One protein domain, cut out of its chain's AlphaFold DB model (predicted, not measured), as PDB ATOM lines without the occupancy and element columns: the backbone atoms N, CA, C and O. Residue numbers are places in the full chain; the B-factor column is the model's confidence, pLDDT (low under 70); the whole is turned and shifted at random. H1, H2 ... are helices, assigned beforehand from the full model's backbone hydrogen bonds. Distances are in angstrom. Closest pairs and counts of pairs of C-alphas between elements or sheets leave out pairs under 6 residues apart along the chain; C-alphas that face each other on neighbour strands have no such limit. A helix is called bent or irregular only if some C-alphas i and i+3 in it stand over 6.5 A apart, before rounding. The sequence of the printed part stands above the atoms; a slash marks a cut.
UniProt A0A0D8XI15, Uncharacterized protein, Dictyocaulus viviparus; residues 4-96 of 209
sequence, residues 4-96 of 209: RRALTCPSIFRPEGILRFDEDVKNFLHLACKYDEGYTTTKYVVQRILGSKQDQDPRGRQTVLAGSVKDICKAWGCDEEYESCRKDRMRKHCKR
ATOM      1  N   ARG A   4      34.862   7.768 -21.904       89.88
ATOM      2  CA  ARG A   4      34.252   7.810 -20.558       89.88
ATOM      3  C   ARG A   4      33.752   6.448 -20.082       89.88
ATOM      4  O   ARG A   4      33.965   6.084 -18.932       89.88
ATOM      5  N   ARG A   5      33.108   5.692 -20.973       91.06
ATOM      6  CA  ARG A   5      32.567   4.376 -20.628       91.06
ATOM      7  C   ARG A   5      33.672   3.357 -20.347       91.06
ATOM      8  O   ARG A   5      33.541   2.615 -19.380       91.06
ATOM      9  N   ALA A   6      34.764   3.396 -21.111       94.19
ATOM     10  CA  ALA A   6      35.931   2.538 -20.917       94.19
ATOM     11  C   ALA A   6      36.640   2.788 -19.575       94.19
ATOM     12  O   ALA A   6      37.119   1.844 -18.962       94.19
ATOM     13  N   LEU A   7      36.645   4.030 -19.071       91.69
ATOM     14  CA  LEU A   7      37.191   4.335 -17.738       91.69
ATOM     15  C   LEU A   7      36.392   3.679 -16.602       91.69
ATOM     16  O   LEU A   7      36.967   3.305 -15.588       91.69
ATOM     17  N   THR A   8      35.071   3.570 -16.753       94.12
ATOM     18  CA  THR A   8      34.192   2.963 -15.733       94.12
ATOM     19  C   THR A   8      34.011   1.457 -15.904       94.12
ATOM     20  O   THR A   8      33.609   0.773 -14.973       94.12
ATOM     21  N   CYS A   9      34.234   0.952 -17.115       94.00
ATOM     22  CA  CYS A   9      33.994  -0.432 -17.502       94.00
ATOM     23  C   CYS A   9      34.993  -0.802 -18.611       94.00
ATOM     24  O   CYS A   9      34.656  -0.719 -19.797       94.00
ATOM     25  N   PRO A  10      36.240  -1.144 -18.243       93.62
ATOM     26  CA  PRO A  10      37.288  -1.495 -19.203       93.62
ATOM     27  C   PRO A  10      36.915  -2.701 -20.069       93.62
ATOM     28  O   PRO A  10      37.238  -2.741 -21.257       93.62
ATOM     29  N   SER A  11      36.158  -3.645 -19.506       96.19
ATOM     30  CA  SER A  11      35.650  -4.825 -20.205       96.19
ATOM     31  C   SER A  11      34.650  -4.537 -21.333       96.19
ATOM     32  O   SER A  11      34.269  -5.466 -22.036       96.19
ATOM     33  N   ILE A  12      34.272  -3.279 -21.598       95.56
ATOM     34  CA  ILE A  12      33.415  -2.919 -22.744       95.56
ATOM     35  C   ILE A  12      33.985  -3.346 -24.103       95.56
ATOM     36  O   ILE A  12      33.237  -3.507 -25.064       95.56
ATOM     37  N   PHE A  13      35.303  -3.513 -24.200       95.12
ATOM     38  CA  PHE A  13      35.961  -3.935 -25.436       95.12
ATOM     39  C   PHE A  13      36.029  -5.456 -25.604       95.12
ATOM     40  O   PHE A  13      36.506  -5.924 -26.635       95.12
ATOM     41  N   ARG A  14      35.586  -6.234 -24.610       95.38
ATOM     42  CA  ARG A  14      35.621  -7.694 -24.679       95.38
ATOM     43  C   ARG A  14      34.490  -8.229 -25.559       95.38
ATOM     44  O   ARG A  14      33.332  -7.891 -25.305       95.38
ATOM     45  N   PRO A  15      34.782  -9.105 -26.536       94.38
ATOM     46  CA  PRO A  15      33.742  -9.697 -27.369       94.38
ATOM     47  C   PRO A  15      32.889 -10.713 -26.593       94.38
ATOM     48  O   PRO A  15      31.729 -10.907 -26.940       94.38
ATOM     49  N   GLU A  16      33.413 -11.310 -25.514       95.25
ATOM     50  CA  GLU A  16      32.660 -12.249 -24.662       95.25
ATOM     51  C   GLU A  16      31.686 -11.549 -23.698       95.25
ATOM     52  O   GLU A  16      30.910 -12.213 -23.013       95.25
ATOM     53  N   GLY A  17      31.720 -10.215 -23.640       94.25
ATOM     54  CA  GLY A  17      30.844  -9.405 -22.803       94.25
ATOM     55  C   GLY A  17      31.543  -8.711 -21.634       94.25
ATOM     56  O   GLY A  17      32.745  -8.834 -21.398       94.25
ATOM     57  N   ILE A  18      30.741  -7.930 -20.910       95.62
ATOM     58  CA  ILE A  18      31.185  -7.078 -19.805       95.62
ATOM     59  C   ILE A  18      31.457  -7.926 -18.562       95.62
ATOM     60  O   ILE A  18      30.628  -8.744 -18.160       95.62
ATOM     61  N   LEU A  19      32.598  -7.679 -17.925       95.62
ATOM     62  CA  LEU A  19      32.968  -8.313 -16.670       95.62
ATOM     63  C   LEU A  19      32.266  -7.684 -15.476       95.62
ATOM     64  O   LEU A  19      31.792  -6.544 -15.501       95.62
ATOM     65  N   ARG A  20      32.270  -8.424 -14.367       95.19
ATOM     66  CA  ARG A  20      31.953  -7.823 -13.079       95.19
ATOM     67  C   ARG A  20      33.027  -6.796 -12.723       95.19
ATOM     68  O   ARG A  20      34.211  -6.987 -12.986       95.19
ATOM     69  N   PHE A  21      32.608  -5.711 -12.074       93.25
ATOM     70  CA  PHE A  21      33.515  -4.617 -11.713       93.25
ATOM     71  C   PHE A  21      34.695  -5.082 -10.849       93.25
ATOM     72  O   PHE A  21      35.777  -4.517 -10.942       93.25
ATOM     73  N   ASP A  22      34.493  -6.095 -10.003       95.00
ATOM     74  CA  ASP A  22      35.538  -6.612  -9.133       95.00
ATOM     75  C   ASP A  22      36.626  -7.360  -9.903       95.00
ATOM     76  O   ASP A  22      37.802  -7.247  -9.560       95.00
ATOM     77  N   GLU A  23      36.260  -8.044 -10.983       96.12
ATOM     78  CA  GLU A  23      37.223  -8.643 -11.907       96.12
ATOM     79  C   GLU A  23      37.956  -7.570 -12.716       96.12
ATOM     80  O   GLU A  23      39.176  -7.638 -12.845       96.12
ATOM     81  N   ASP A  24      37.250  -6.537 -13.190       96.06
ATOM     82  CA  ASP A  24      37.877  -5.402 -13.882       96.06
ATOM     83  C   ASP A  24      38.912  -4.691 -12.992       96.06
ATOM     84  O   ASP A  24      40.004  -4.357 -13.459       96.06
ATOM     85  N   VAL A  25      38.620  -4.509 -11.697       97.00
ATOM     86  CA  VAL A  25      39.584  -3.938 -10.746       97.00
ATOM     87  C   VAL A  25      40.787  -4.858 -10.547       97.00
ATOM     88  O   VAL A  25      41.919  -4.383 -10.636       97.00
ATOM     89  N   LYS A  26      40.581  -6.158 -10.307       97.06
ATOM     90  CA  LYS A  26      41.688  -7.110 -10.110       97.06
ATOM     91  C   LYS A  26      42.589  -7.208 -11.343       97.06
ATOM     92  O   LYS A  26      43.810  -7.162 -11.210       97.06
ATOM     93  N   ASN A  27      42.003  -7.258 -12.538       96.38
ATOM     94  CA  ASN A  27      42.742  -7.272 -13.801       96.38
ATOM     95  C   ASN A  27      43.575  -5.998 -13.982       96.38
ATOM     96  O   ASN A  27      44.744  -6.068 -14.368       96.38
ATOM     97  N   PHE A  28      42.999  -4.835 -13.666       97.00
ATOM     98  CA  PHE A  28      43.740  -3.578 -13.680       97.00
ATOM     99  C   PHE A  28      44.888  -3.584 -12.664       97.00
ATOM    100  O   PHE A  28      46.010  -3.241 -13.026       97.00
ATOM    101  N   LEU A  29      44.642  -4.010 -11.421       96.94
ATOM    102  CA  LEU A  29      45.664  -4.061 -10.371       96.94
ATOM    103  C   LEU A  29      46.810  -5.007 -10.724       96.94
ATOM    104  O   LEU A  29      47.965  -4.661 -10.495       96.94
ATOM    105  N   HIS A  30      46.529  -6.148 -11.355       96.19
ATOM    106  CA  HIS A  30      47.570  -7.042 -11.856       96.19
ATOM    107  C   HIS A  30      48.514  -6.323 -12.836       96.19
ATOM    108  O   HIS A  30      49.737  -6.397 -12.705       96.19
ATOM    109  N   LEU A  31      47.956  -5.575 -13.795       95.56
ATOM    110  CA  LEU A  31      48.748  -4.793 -14.749       95.56
ATOM    111  C   LEU A  31      49.476  -3.629 -14.067       95.56
ATOM    112  O   LEU A  31      50.654  -3.415 -14.344       95.56
ATOM    113  N   ALA A  32      48.814  -2.929 -13.147       94.19
ATOM    114  CA  ALA A  32      49.407  -1.845 -12.372       94.19
ATOM    115  C   ALA A  32      50.623  -2.335 -11.566       94.19
ATOM    116  O   ALA A  32      51.681  -1.711 -11.598       94.19
ATOM    117  N   CYS A  33      50.517  -3.500 -10.920       90.69
ATOM    118  CA  CYS A  33      51.624  -4.142 -10.216       90.69
ATOM    119  C   CYS A  33      52.747  -4.555 -11.166       90.69
ATOM    120  O   CYS A  33      53.918  -4.344 -10.850       90.69
ATOM    121  N   LYS A  34      52.415  -5.128 -12.326       89.31
ATOM    122  CA  LYS A  34      53.393  -5.597 -13.317       89.31
ATOM    123  C   LYS A  34      54.217  -4.457 -13.919       89.31
ATOM    124  O   LYS A  34      55.419  -4.627 -14.120       89.31
ATOM    125  N   TYR A  35      53.578  -3.323 -14.197       88.75
ATOM    126  CA  TYR A  35      54.204  -2.161 -14.834       88.75
ATOM    127  C   TYR A  35      54.628  -1.060 -13.855       88.75
ATOM    128  O   TYR A  35      55.111  -0.026 -14.300       88.75
ATOM    129  N   ASP A  36      54.519  -1.310 -12.547       86.69
ATOM    130  CA  ASP A  36      54.910  -0.373 -11.484       86.69
ATOM    131  C   ASP A  36      54.200   0.987 -11.597       86.69
ATOM    132  O   ASP A  36      54.803   2.056 -11.511       86.69
ATOM    133  N   GLU A  37      52.888   0.934 -11.828       88.94
ATOM    134  CA  GLU A  37      52.064   2.128 -11.982       88.94
ATOM    135  C   GLU A  37      52.008   2.965 -10.701       88.94
ATOM    136  O   GLU A  37      51.893   2.462  -9.578       88.94
ATOM    137  N   GLY A  38      52.025   4.285 -10.883       82.00
ATOM    138  CA  GLY A  38      52.044   5.236  -9.779       82.00
ATOM    139  C   GLY A  38      50.766   5.192  -8.935       82.00
ATOM    140  O   GLY A  38      49.653   5.112  -9.456       82.00
ATOM    141  N   TYR A  39      50.915   5.336  -7.615       89.25
ATOM    142  CA  TYR A  39      49.807   5.310  -6.649       89.25
ATOM    143  C   TYR A  39      48.626   6.218  -7.025       89.25
ATOM    144  O   TYR A  39      47.481   5.768  -6.998       89.25
ATOM    145  N   THR A  40      48.883   7.472  -7.409       90.81
ATOM    146  CA  THR A  40      47.824   8.439  -7.744       90.81
ATOM    147  C   THR A  40      46.983   7.976  -8.935       90.81
ATOM    148  O   THR A  40      45.755   8.057  -8.886       90.81
ATOM    149  N   THR A  41      47.631   7.447  -9.977       93.81
ATOM    150  CA  THR A  41      46.965   6.919 -11.175       93.81
ATOM    151  C   THR A  41      46.166   5.670 -10.834       93.81
ATOM    152  O   THR A  41      44.975   5.597 -11.133       93.81
ATOM    153  N   THR A  42      46.790   4.720 -10.136       95.12
ATOM    154  CA  THR A  42      46.152   3.469  -9.718       95.12
ATOM    155  C   THR A  42      44.906   3.739  -8.876       95.12
ATOM    156  O   THR A  42      43.831   3.218  -9.178       95.12
ATOM    157  N   LYS A  43      45.007   4.623  -7.875       96.81
ATOM    158  CA  LYS A  43      43.877   5.008  -7.019       96.81
ATOM    159  C   LYS A  43      42.744   5.632  -7.826       96.81
ATOM    160  O   LYS A  43      41.592   5.231  -7.664       96.81
ATOM    161  N   TYR A  44      43.069   6.563  -8.723       96.56
ATOM    162  CA  TYR A  44      42.085   7.215  -9.583       96.56
ATOM    163  C   TYR A  44      41.325   6.212 -10.457       96.56
ATOM    164  O   TYR A  44      40.096   6.247 -10.504       96.56
ATOM    165  N   VAL A  45      42.031   5.301 -11.135       96.62
ATOM    166  CA  VAL A  45      41.402   4.335 -12.048       96.62
ATOM    167  C   VAL A  45      40.490   3.372 -11.293       96.62
ATOM    168  O   VAL A  45      39.336   3.203 -11.687       96.62
ATOM    169  N   VAL A  46      40.938   2.807 -10.166       97.06
ATOM    170  CA  VAL A  46      40.095   1.906  -9.358       97.06
ATOM    171  C   VAL A  46      38.842   2.629  -8.859       97.06
ATOM    172  O   VAL A  46      37.733   2.105  -8.957       97.06
ATOM    173  N   GLN A  47      38.987   3.873  -8.397       96.00
ATOM    174  CA  GLN A  47      37.856   4.709  -8.000       96.00
ATOM    175  C   GLN A  47      36.887   4.975  -9.163       96.00
ATOM    176  O   GLN A  47      35.670   4.938  -8.970       96.00
ATOM    177  N   ARG A  48      37.387   5.187 -10.386       96.38
ATOM    178  CA  ARG A  48      36.541   5.352 -11.578       96.38
ATOM    179  C   ARG A  48      35.761   4.092 -11.940       96.38
ATOM    180  O   ARG A  48      34.591   4.221 -12.292       96.38
ATOM    181  N   ILE A  49      36.368   2.911 -11.821       96.19
ATOM    182  CA  ILE A  49      35.685   1.627 -12.049       96.19
ATOM    183  C   ILE A  49      34.590   1.406 -10.991       96.19
ATOM    184  O   ILE A  49      33.481   0.983 -11.315       96.19
ATOM    185  N   LEU A  50      34.866   1.748  -9.728       95.19
ATOM    186  CA  LEU A  50      33.902   1.627  -8.630       95.19
ATOM    187  C   LEU A  50      32.698   2.572  -8.764       95.19
ATOM    188  O   LEU A  50      31.573   2.184  -8.439       95.19
ATOM    189  N   GLY A  51      32.910   3.811  -9.216       93.19
ATOM    190  CA  GLY A  51      31.848   4.817  -9.311       93.19
ATOM    191  C   GLY A  51      31.128   5.027  -7.972       93.19
ATOM    192  O   GLY A  51      31.767   5.274  -6.956       93.19
ATOM    193  N   SER A  52      29.799   4.886  -7.950       90.00
ATOM    194  CA  SER A  52      28.977   5.021  -6.732       90.00
ATOM    195  C   SER A  52      29.156   3.889  -5.712       90.00
ATOM    196  O   SER A  52      28.694   4.001  -4.579       90.00
ATOM    197  N   LYS A  53      29.834   2.794  -6.077       91.62
ATOM    198  CA  LYS A  53      30.063   1.650  -5.178       91.62
ATOM    199  C   LYS A  53      31.189   1.887  -4.175       91.62
ATOM    200  O   LYS A  53      31.419   1.025  -3.335       91.62
ATOM    201  N   GLN A  54      31.883   3.022  -4.249       92.12
ATOM    202  CA  GLN A  54      32.966   3.364  -3.323       92.12
ATOM    203  C   GLN A  54      32.511   3.349  -1.861       92.12
ATOM    204  O   GLN A  54      33.238   2.833  -1.019       92.12
ATOM    205  N   ASP A  55      31.302   3.837  -1.575       90.62
ATOM    206  CA  ASP A  55      30.768   3.891  -0.207       90.62
ATOM    207  C   ASP A  55      30.051   2.596   0.200       90.62
ATOM    208  O   ASP A  55      30.014   2.231   1.376       90.62
ATOM    209  N   GLN A  56      29.500   1.879  -0.783       92.06
ATOM    210  CA  GLN A  56      28.693   0.676  -0.568       92.06
ATOM    211  C   GLN A  56      29.564  -0.568  -0.357       92.06
ATOM    212  O   GLN A  56      29.288  -1.380   0.526       92.06
ATOM    213  N   ASP A  57      30.630  -0.717  -1.145       93.94
ATOM    214  CA  ASP A  57      31.546  -1.850  -1.045       93.94
ATOM    215  C   ASP A  57      32.608  -1.569   0.037       93.94
ATOM    216  O   ASP A  57      33.283  -0.534  -0.016       93.94
ATOM    217  N   PRO A  58      32.808  -2.462   1.025       95.25
ATOM    218  CA  PRO A  58      33.849  -2.282   2.038       95.25
ATOM    219  C   PRO A  58      35.256  -2.150   1.430       95.25
ATOM    220  O   PRO A  58      36.062  -1.367   1.932       95.25
ATOM    221  N   ARG A  59      35.539  -2.835   0.313       96.25
ATOM    222  CA  ARG A  59      36.812  -2.730  -0.421       96.25
ATOM    223  C   ARG A  59      36.941  -1.379  -1.117       96.25
ATOM    224  O   ARG A  59      38.036  -0.823  -1.215       96.25
ATOM    225  N   GLY A  60      35.815  -0.818  -1.559       94.94
ATOM    226  CA  GLY A  60      35.730   0.544  -2.082       94.94
ATOM    227  C   GLY A  60      36.138   1.574  -1.031       94.94
ATOM    228  O   GLY A  60      37.034   2.380  -1.282       94.94
ATOM    229  N   ARG A  61      35.586   1.468   0.184       95.75
ATOM    230  CA  ARG A  61      35.949   2.335   1.319       95.75
ATOM    231  C   ARG A  61      37.422   2.197   1.695       95.75
ATOM    232  O   ARG A  61      38.109   3.200   1.871       95.75
ATOM    233  N   GLN A  62      37.942   0.971   1.735       96.50
ATOM    234  CA  GLN A  62      39.372   0.729   1.956       96.50
ATOM    235  C   GLN A  62      40.243   1.345   0.853       96.50
ATOM    236  O   GLN A  62      41.271   1.943   1.155       96.50
ATOM    237  N   THR A  63      39.813   1.289  -0.410       96.25
ATOM    238  CA  THR A  63      40.521   1.929  -1.534       96.25
ATOM    239  C   THR A  63      40.571   3.453  -1.383       96.25
ATOM    240  O   THR A  63      41.577   4.078  -1.716       96.25
ATOM    241  N   VAL A  64      39.508   4.078  -0.866       95.31
ATOM    242  CA  VAL A  64      39.489   5.523  -0.578       95.31
ATOM    243  C   VAL A  64      40.499   5.881   0.516       95.31
ATOM    244  O   VAL A  64      41.218   6.872   0.373       95.31
ATOM    245  N   LEU A  65      40.608   5.056   1.560       95.00
ATOM    246  CA  LEU A  65      41.522   5.267   2.688       95.00
ATOM    247  C   LEU A  65      42.980   4.874   2.396       95.00
ATOM    248  O   LEU A  65      43.884   5.356   3.070       95.00
ATOM    249  N   ALA A  66      43.216   4.026   1.396       94.44
ATOM    250  CA  ALA A  66      44.542   3.531   1.040       94.44
ATOM    251  C   ALA A  66      45.529   4.666   0.723       94.44
ATOM    252  O   ALA A  66      45.179   5.600  -0.006       94.44
ATOM    253  N   GLY A  67      46.763   4.557   1.234       90.50
ATOM    254  CA  GLY A  67      47.854   5.519   1.022       90.50
ATOM    255  C   GLY A  67      48.935   5.046   0.046       90.50
ATOM    256  O   GLY A  67      49.797   5.832  -0.344       90.50
ATOM    257  N   SER A  68      48.894   3.778  -0.365       89.62
ATOM    258  CA  SER A  68      49.861   3.163  -1.276       89.62
ATOM    259  C   SER A  68      49.196   2.168  -2.235       89.62
ATOM    260  O   SER A  68      48.067   1.730  -2.009       89.62
ATOM    261  N   VAL A  69      49.894   1.778  -3.312       89.19
ATOM    262  CA  VAL A  69      49.410   0.722  -4.229       89.19
ATOM    263  C   VAL A  69      49.267  -0.612  -3.498       89.19
ATOM    264  O   VAL A  69      48.308  -1.336  -3.752       89.19
ATOM    265  N   LYS A  70      50.161  -0.900  -2.543       92.56
ATOM    266  CA  LYS A  70      50.082  -2.092  -1.694       92.56
ATOM    267  C   LYS A  70      48.778  -2.136  -0.897       92.56
ATOM    268  O   LYS A  70      48.091  -3.149  -0.916       92.56
ATOM    269  N   ASP A  71      48.393  -1.028  -0.263       92.38
ATOM    270  CA  ASP A  71      47.149  -0.960   0.517       92.38
ATOM    271  C   ASP A  71      45.911  -1.174  -0.363       92.38
ATOM    272  O   ASP A  71      44.964  -1.848   0.045       92.38
ATOM    273  N   ILE A  72      45.932  -0.640  -1.592       95.88
ATOM    274  CA  ILE A  72      44.877  -0.891  -2.580       95.88
ATOM    275  C   ILE A  72      44.859  -2.379  -2.939       95.88
ATOM    276  O   ILE A  72      43.809  -3.007  -2.872       95.88
ATOM    277  N   CYS A  73      46.006  -2.980  -3.262       95.94
ATOM    278  CA  CYS A  73      46.085  -4.406  -3.578       95.94
ATOM    279  C   CYS A  73      45.571  -5.271  -2.421       95.94
ATOM    280  O   CYS A  73      44.776  -6.180  -2.647       95.94
ATOM    281  N   LYS A  74      45.912  -4.930  -1.175       95.69
ATOM    282  CA  LYS A  74      45.411  -5.600   0.028       95.69
ATOM    283  C   LYS A  74      43.885  -5.536   0.145       95.69
ATOM    284  O   LYS A  74      43.266  -6.557   0.429       95.69
ATOM    285  N   ALA A  75      43.271  -4.384  -0.130       96.75
ATOM    286  CA  ALA A  75      41.811  -4.232  -0.117       96.75
ATOM    287  C   ALA A  75      41.099  -5.149  -1.133       96.75
ATOM    288  O   ALA A  75      39.945  -5.528  -0.938       96.75
ATOM    289  N   TRP A  76      41.789  -5.526  -2.211       97.00
ATOM    290  CA  TRP A  76      41.250  -6.355  -3.290       97.00
ATOM    291  C   TRP A  76      41.742  -7.808  -3.279       97.00
ATOM    292  O   TRP A  76      41.325  -8.591  -4.136       97.00
ATOM    293  N   GLY A  77      42.563  -8.185  -2.294       95.56
ATOM    294  CA  GLY A  77      43.150  -9.521  -2.193       95.56
ATOM    295  C   GLY A  77      44.231  -9.801  -3.241       95.56
ATOM    296  O   GLY A  77      44.380 -10.947  -3.637       95.56
ATOM    297  N   CYS A  78      44.943  -8.767  -3.699       94.00
ATOM    298  CA  CYS A  78      46.031  -8.836  -4.685       94.00
ATOM    299  C   CYS A  78      47.420  -8.537  -4.074       94.00
ATOM    300  O   CYS A  78      48.328  -8.065  -4.763       94.00
ATOM    301  N   ASP A  79      47.568  -8.687  -2.753       92.62
ATOM    302  CA  ASP A  79      48.817  -8.372  -2.039       92.62
ATOM    303  C   ASP A  79      49.959  -9.316  -2.453       92.62
ATOM    304  O   ASP A  79      51.094  -8.884  -2.648       92.62
ATOM    305  N   GLU A  80      49.644 -10.593  -2.679       93.00
ATOM    306  CA  GLU A  80      50.613 -11.595  -3.126       93.00
ATOM    307  C   GLU A  80      51.176 -11.259  -4.513       93.00
ATOM    308  O   GLU A  80      52.392 -11.313  -4.722       93.00
ATOM    309  N   GLU A  81      50.327 -10.839  -5.456       90.31
ATOM    310  CA  GLU A  81      50.760 -10.395  -6.779       90.31
ATOM    311  C   GLU A  81      51.614  -9.130  -6.704       90.31
ATOM    312  O   GLU A  81      52.607  -9.027  -7.431       90.31
ATOM    313  N   TYR A  82      51.268  -8.182  -5.829       90.75
ATOM    314  CA  TYR A  82      52.076  -6.984  -5.607       90.75
ATOM    315  C   TYR A  82      53.480  -7.350  -5.110       90.75
ATOM    316  O   TYR A  82      54.479  -6.905  -5.685       90.75
ATOM    317  N   GLU A  83      53.573  -8.197  -4.083       88.88
ATOM    318  CA  GLU A  83      54.845  -8.643  -3.511       88.88
ATOM    319  C   GLU A  83      55.668  -9.473  -4.504       88.88
ATOM    320  O   GLU A  83      56.880  -9.278  -4.612       88.88
ATOM    321  N   SER A  84      55.026 -10.350  -5.278       91.69
ATOM    322  CA  SER A  84      55.671 -11.111  -6.353       91.69
ATOM    323  C   SER A  84      56.269 -10.183  -7.414       91.69
ATOM    324  O   SER A  84      57.469 -10.244  -7.697       91.69
ATOM    325  N   CYS A  85      55.477  -9.232  -7.921       87.31
ATOM    326  CA  CYS A  85      55.943  -8.255  -8.902       87.31
ATOM    327  C   CYS A  85      57.080  -7.385  -8.342       87.31
ATOM    328  O   CYS A  85      58.046  -7.106  -9.057       87.31
ATOM    329  N   ARG A  86      57.009  -6.987  -7.064       84.69
ATOM    330  CA  ARG A  86      58.077  -6.240  -6.382       84.69
ATOM    331  C   ARG A  86      59.368  -7.053  -6.305       84.69
ATOM    332  O   ARG A  86      60.428  -6.542  -6.664       84.69
ATOM    333  N   LYS A  87      59.293  -8.318  -5.878       85.06
ATOM    334  CA  LYS A  87      60.446  -9.229  -5.799       85.06
ATOM    335  C   LYS A  87      61.067  -9.467  -7.170       85.06
ATOM    336  O   LYS A  87      62.287  -9.434  -7.293       85.06
ATOM    337  N   ASP A  88      60.258  -9.647  -8.207       83.12
ATOM    338  CA  ASP A  88      60.750  -9.815  -9.575       83.12
ATOM    339  C   ASP A  88      61.437  -8.558 -10.110       83.12
ATOM    340  O   ASP A  88      62.465  -8.662 -10.786       83.12
ATOM    341  N   ARG A  89      60.923  -7.365  -9.784       78.81
ATOM    342  CA  ARG A  89      61.605  -6.100 -10.093       78.81
ATOM    343  C   ARG A  89      62.947  -6.003  -9.379       78.81
ATOM    344  O   ARG A  89      63.942  -5.719 -10.036       78.81
ATOM    345  N   MET A  90      62.993  -6.311  -8.083       72.31
ATOM    346  CA  MET A  90      64.237  -6.324  -7.304       72.31
ATOM    347  C   MET A  90      65.244  -7.323  -7.884       72.31
ATOM    348  O   MET A  90      66.382  -6.961  -8.153       72.31
ATOM    349  N   ARG A  91      64.814  -8.547  -8.213       73.94
ATOM    350  CA  ARG A  91      65.658  -9.563  -8.865       73.94
ATOM    351  C   ARG A  91      66.210  -9.090 -10.207       73.94
ATOM    352  O   ARG A  91      67.375  -9.329 -10.494       73.94
ATOM    353  N   LYS A  92      65.396  -8.439 -11.042       71.81
ATOM    354  CA  LYS A  92      65.846  -7.880 -12.330       71.81
ATOM    355  C   LYS A  92      66.774  -6.680 -12.150       71.81
ATOM    356  O   LYS A  92      67.649  -6.487 -12.987       71.81
ATOM    357  N   HIS A  93      66.599  -5.908 -11.080       59.94
ATOM    358  CA  HIS A  93      67.515  -4.835 -10.710       59.94
ATOM    359  C   HIS A  93      68.885  -5.405 -10.324       59.94
ATOM    360  O   HIS A  93      69.886  -5.011 -10.909       59.94
ATOM    361  N   CYS A  94      68.918  -6.408  -9.442       51.53
ATOM    362  CA  CYS A  94      70.149  -7.078  -9.012       51.53
ATOM    363  C   CYS A  94      70.835  -7.878 -10.133       51.53
ATOM    364  O   CYS A  94      72.043  -8.049 -10.104       51.53
ATOM    365  N   LYS A  95      70.081  -8.362 -11.131       47.19
ATOM    366  CA  LYS A  95      70.610  -9.072 -12.312       47.19
ATOM    367  C   LYS A  95      71.098  -8.158 -13.433       47.19
ATOM    368  O   LYS A  95      71.449  -8.658 -14.502       47.19
ATOM    369  N   ARG A  96      71.131  -6.838 -13.235       47.38
ATOM    370  CA  ARG A  96      71.990  -5.982 -14.056       47.38
ATOM    371  C   ARG A  96      73.440  -6.271 -13.673       47.38
ATOM    372  O   ARG A  96      74.103  -5.442 -13.066       47.38
TER     373      ARG A  96
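AT A GLANCE: This is residues 4 to 96 of the 209 residues of an uncharacterized protein of Dictyocaulus viviparus (UniProt A0A0D8XI15). A helical hairpin of H3 and H4 makes the core, with a shorter hairpin of H6 and H7 packed on H4. H1 and H2 lie at the end where H3 begins and H4 ends; the longest helix, H8, packs on the last part of H3 and runs outward as an arm. Residues 90 to 96 stick out there, and residues 12 to 17 elsewhere. The printed part has 93 residues with eight named helices, H1 to H8, and no named strand: all helix, compact, radius of gyration of the C-alphas 13.9 A, spans 43 by 33 by 20 A.

HOW THE PARTS SIT: H1, residues 4 to 8, touches residues 45 to 50 of H4, residues 39 to 50; closest are C-alphas 8 and 49, 4.2 A. H2, residues 10 to 13, only just touches H1, only at the corner, with 3 pairs of C-alphas within 8 A. H3, residues 21 to 35, and H4 form a hairpin at a shallow tilt of 17 degrees, C-alphas 25 and 46 closest at 6.0 A. H5, residues 53 to 56, touches H6, residues 58 to 65, only at the corner, C-alphas 54 and 60 at 4.1 A. H6 and H7, residues 69 to 76, form a hairpin, C-alphas 59 and 75 closest at 5.2 A. H4 touches H6, C-alphas 50 and 60 closest at 6.9 A. H8, residues 79 to 94, touches residues 30 to 34 of H3 with its residues 81 to 86, the same way at 13 degrees, a shallow tilt; C-alphas 33 and 82 are closest, 5.4 A. In H3, H4, H6, H7 and H8 every O i to N i+4 pair is within hydrogen-bond range; H1 has 0 of 1, but 2 of 2 O i to N i+3 pairs, and H2 and H5 are too short for an O i to N i+4 pair.

IN THESE COORDINATES: H1 begins at C-alpha 4, (34.252, 7.810, -20.558). H3 measures 21.1 A, H4 16.4 A and H8 22.5 A, ending at C-alpha 94, (70.149, -7.078, -9.012). H2 is only just irregular, C-alphas 10 and 13 being 6.8 A apart.

THE WHOLE: The C-alphas of Gln 56 and Arg 96, the two farthest apart, are 45.8 A apart. The printed part has no cut and no long link. Residues 93 to 96 have pLDDT under 70.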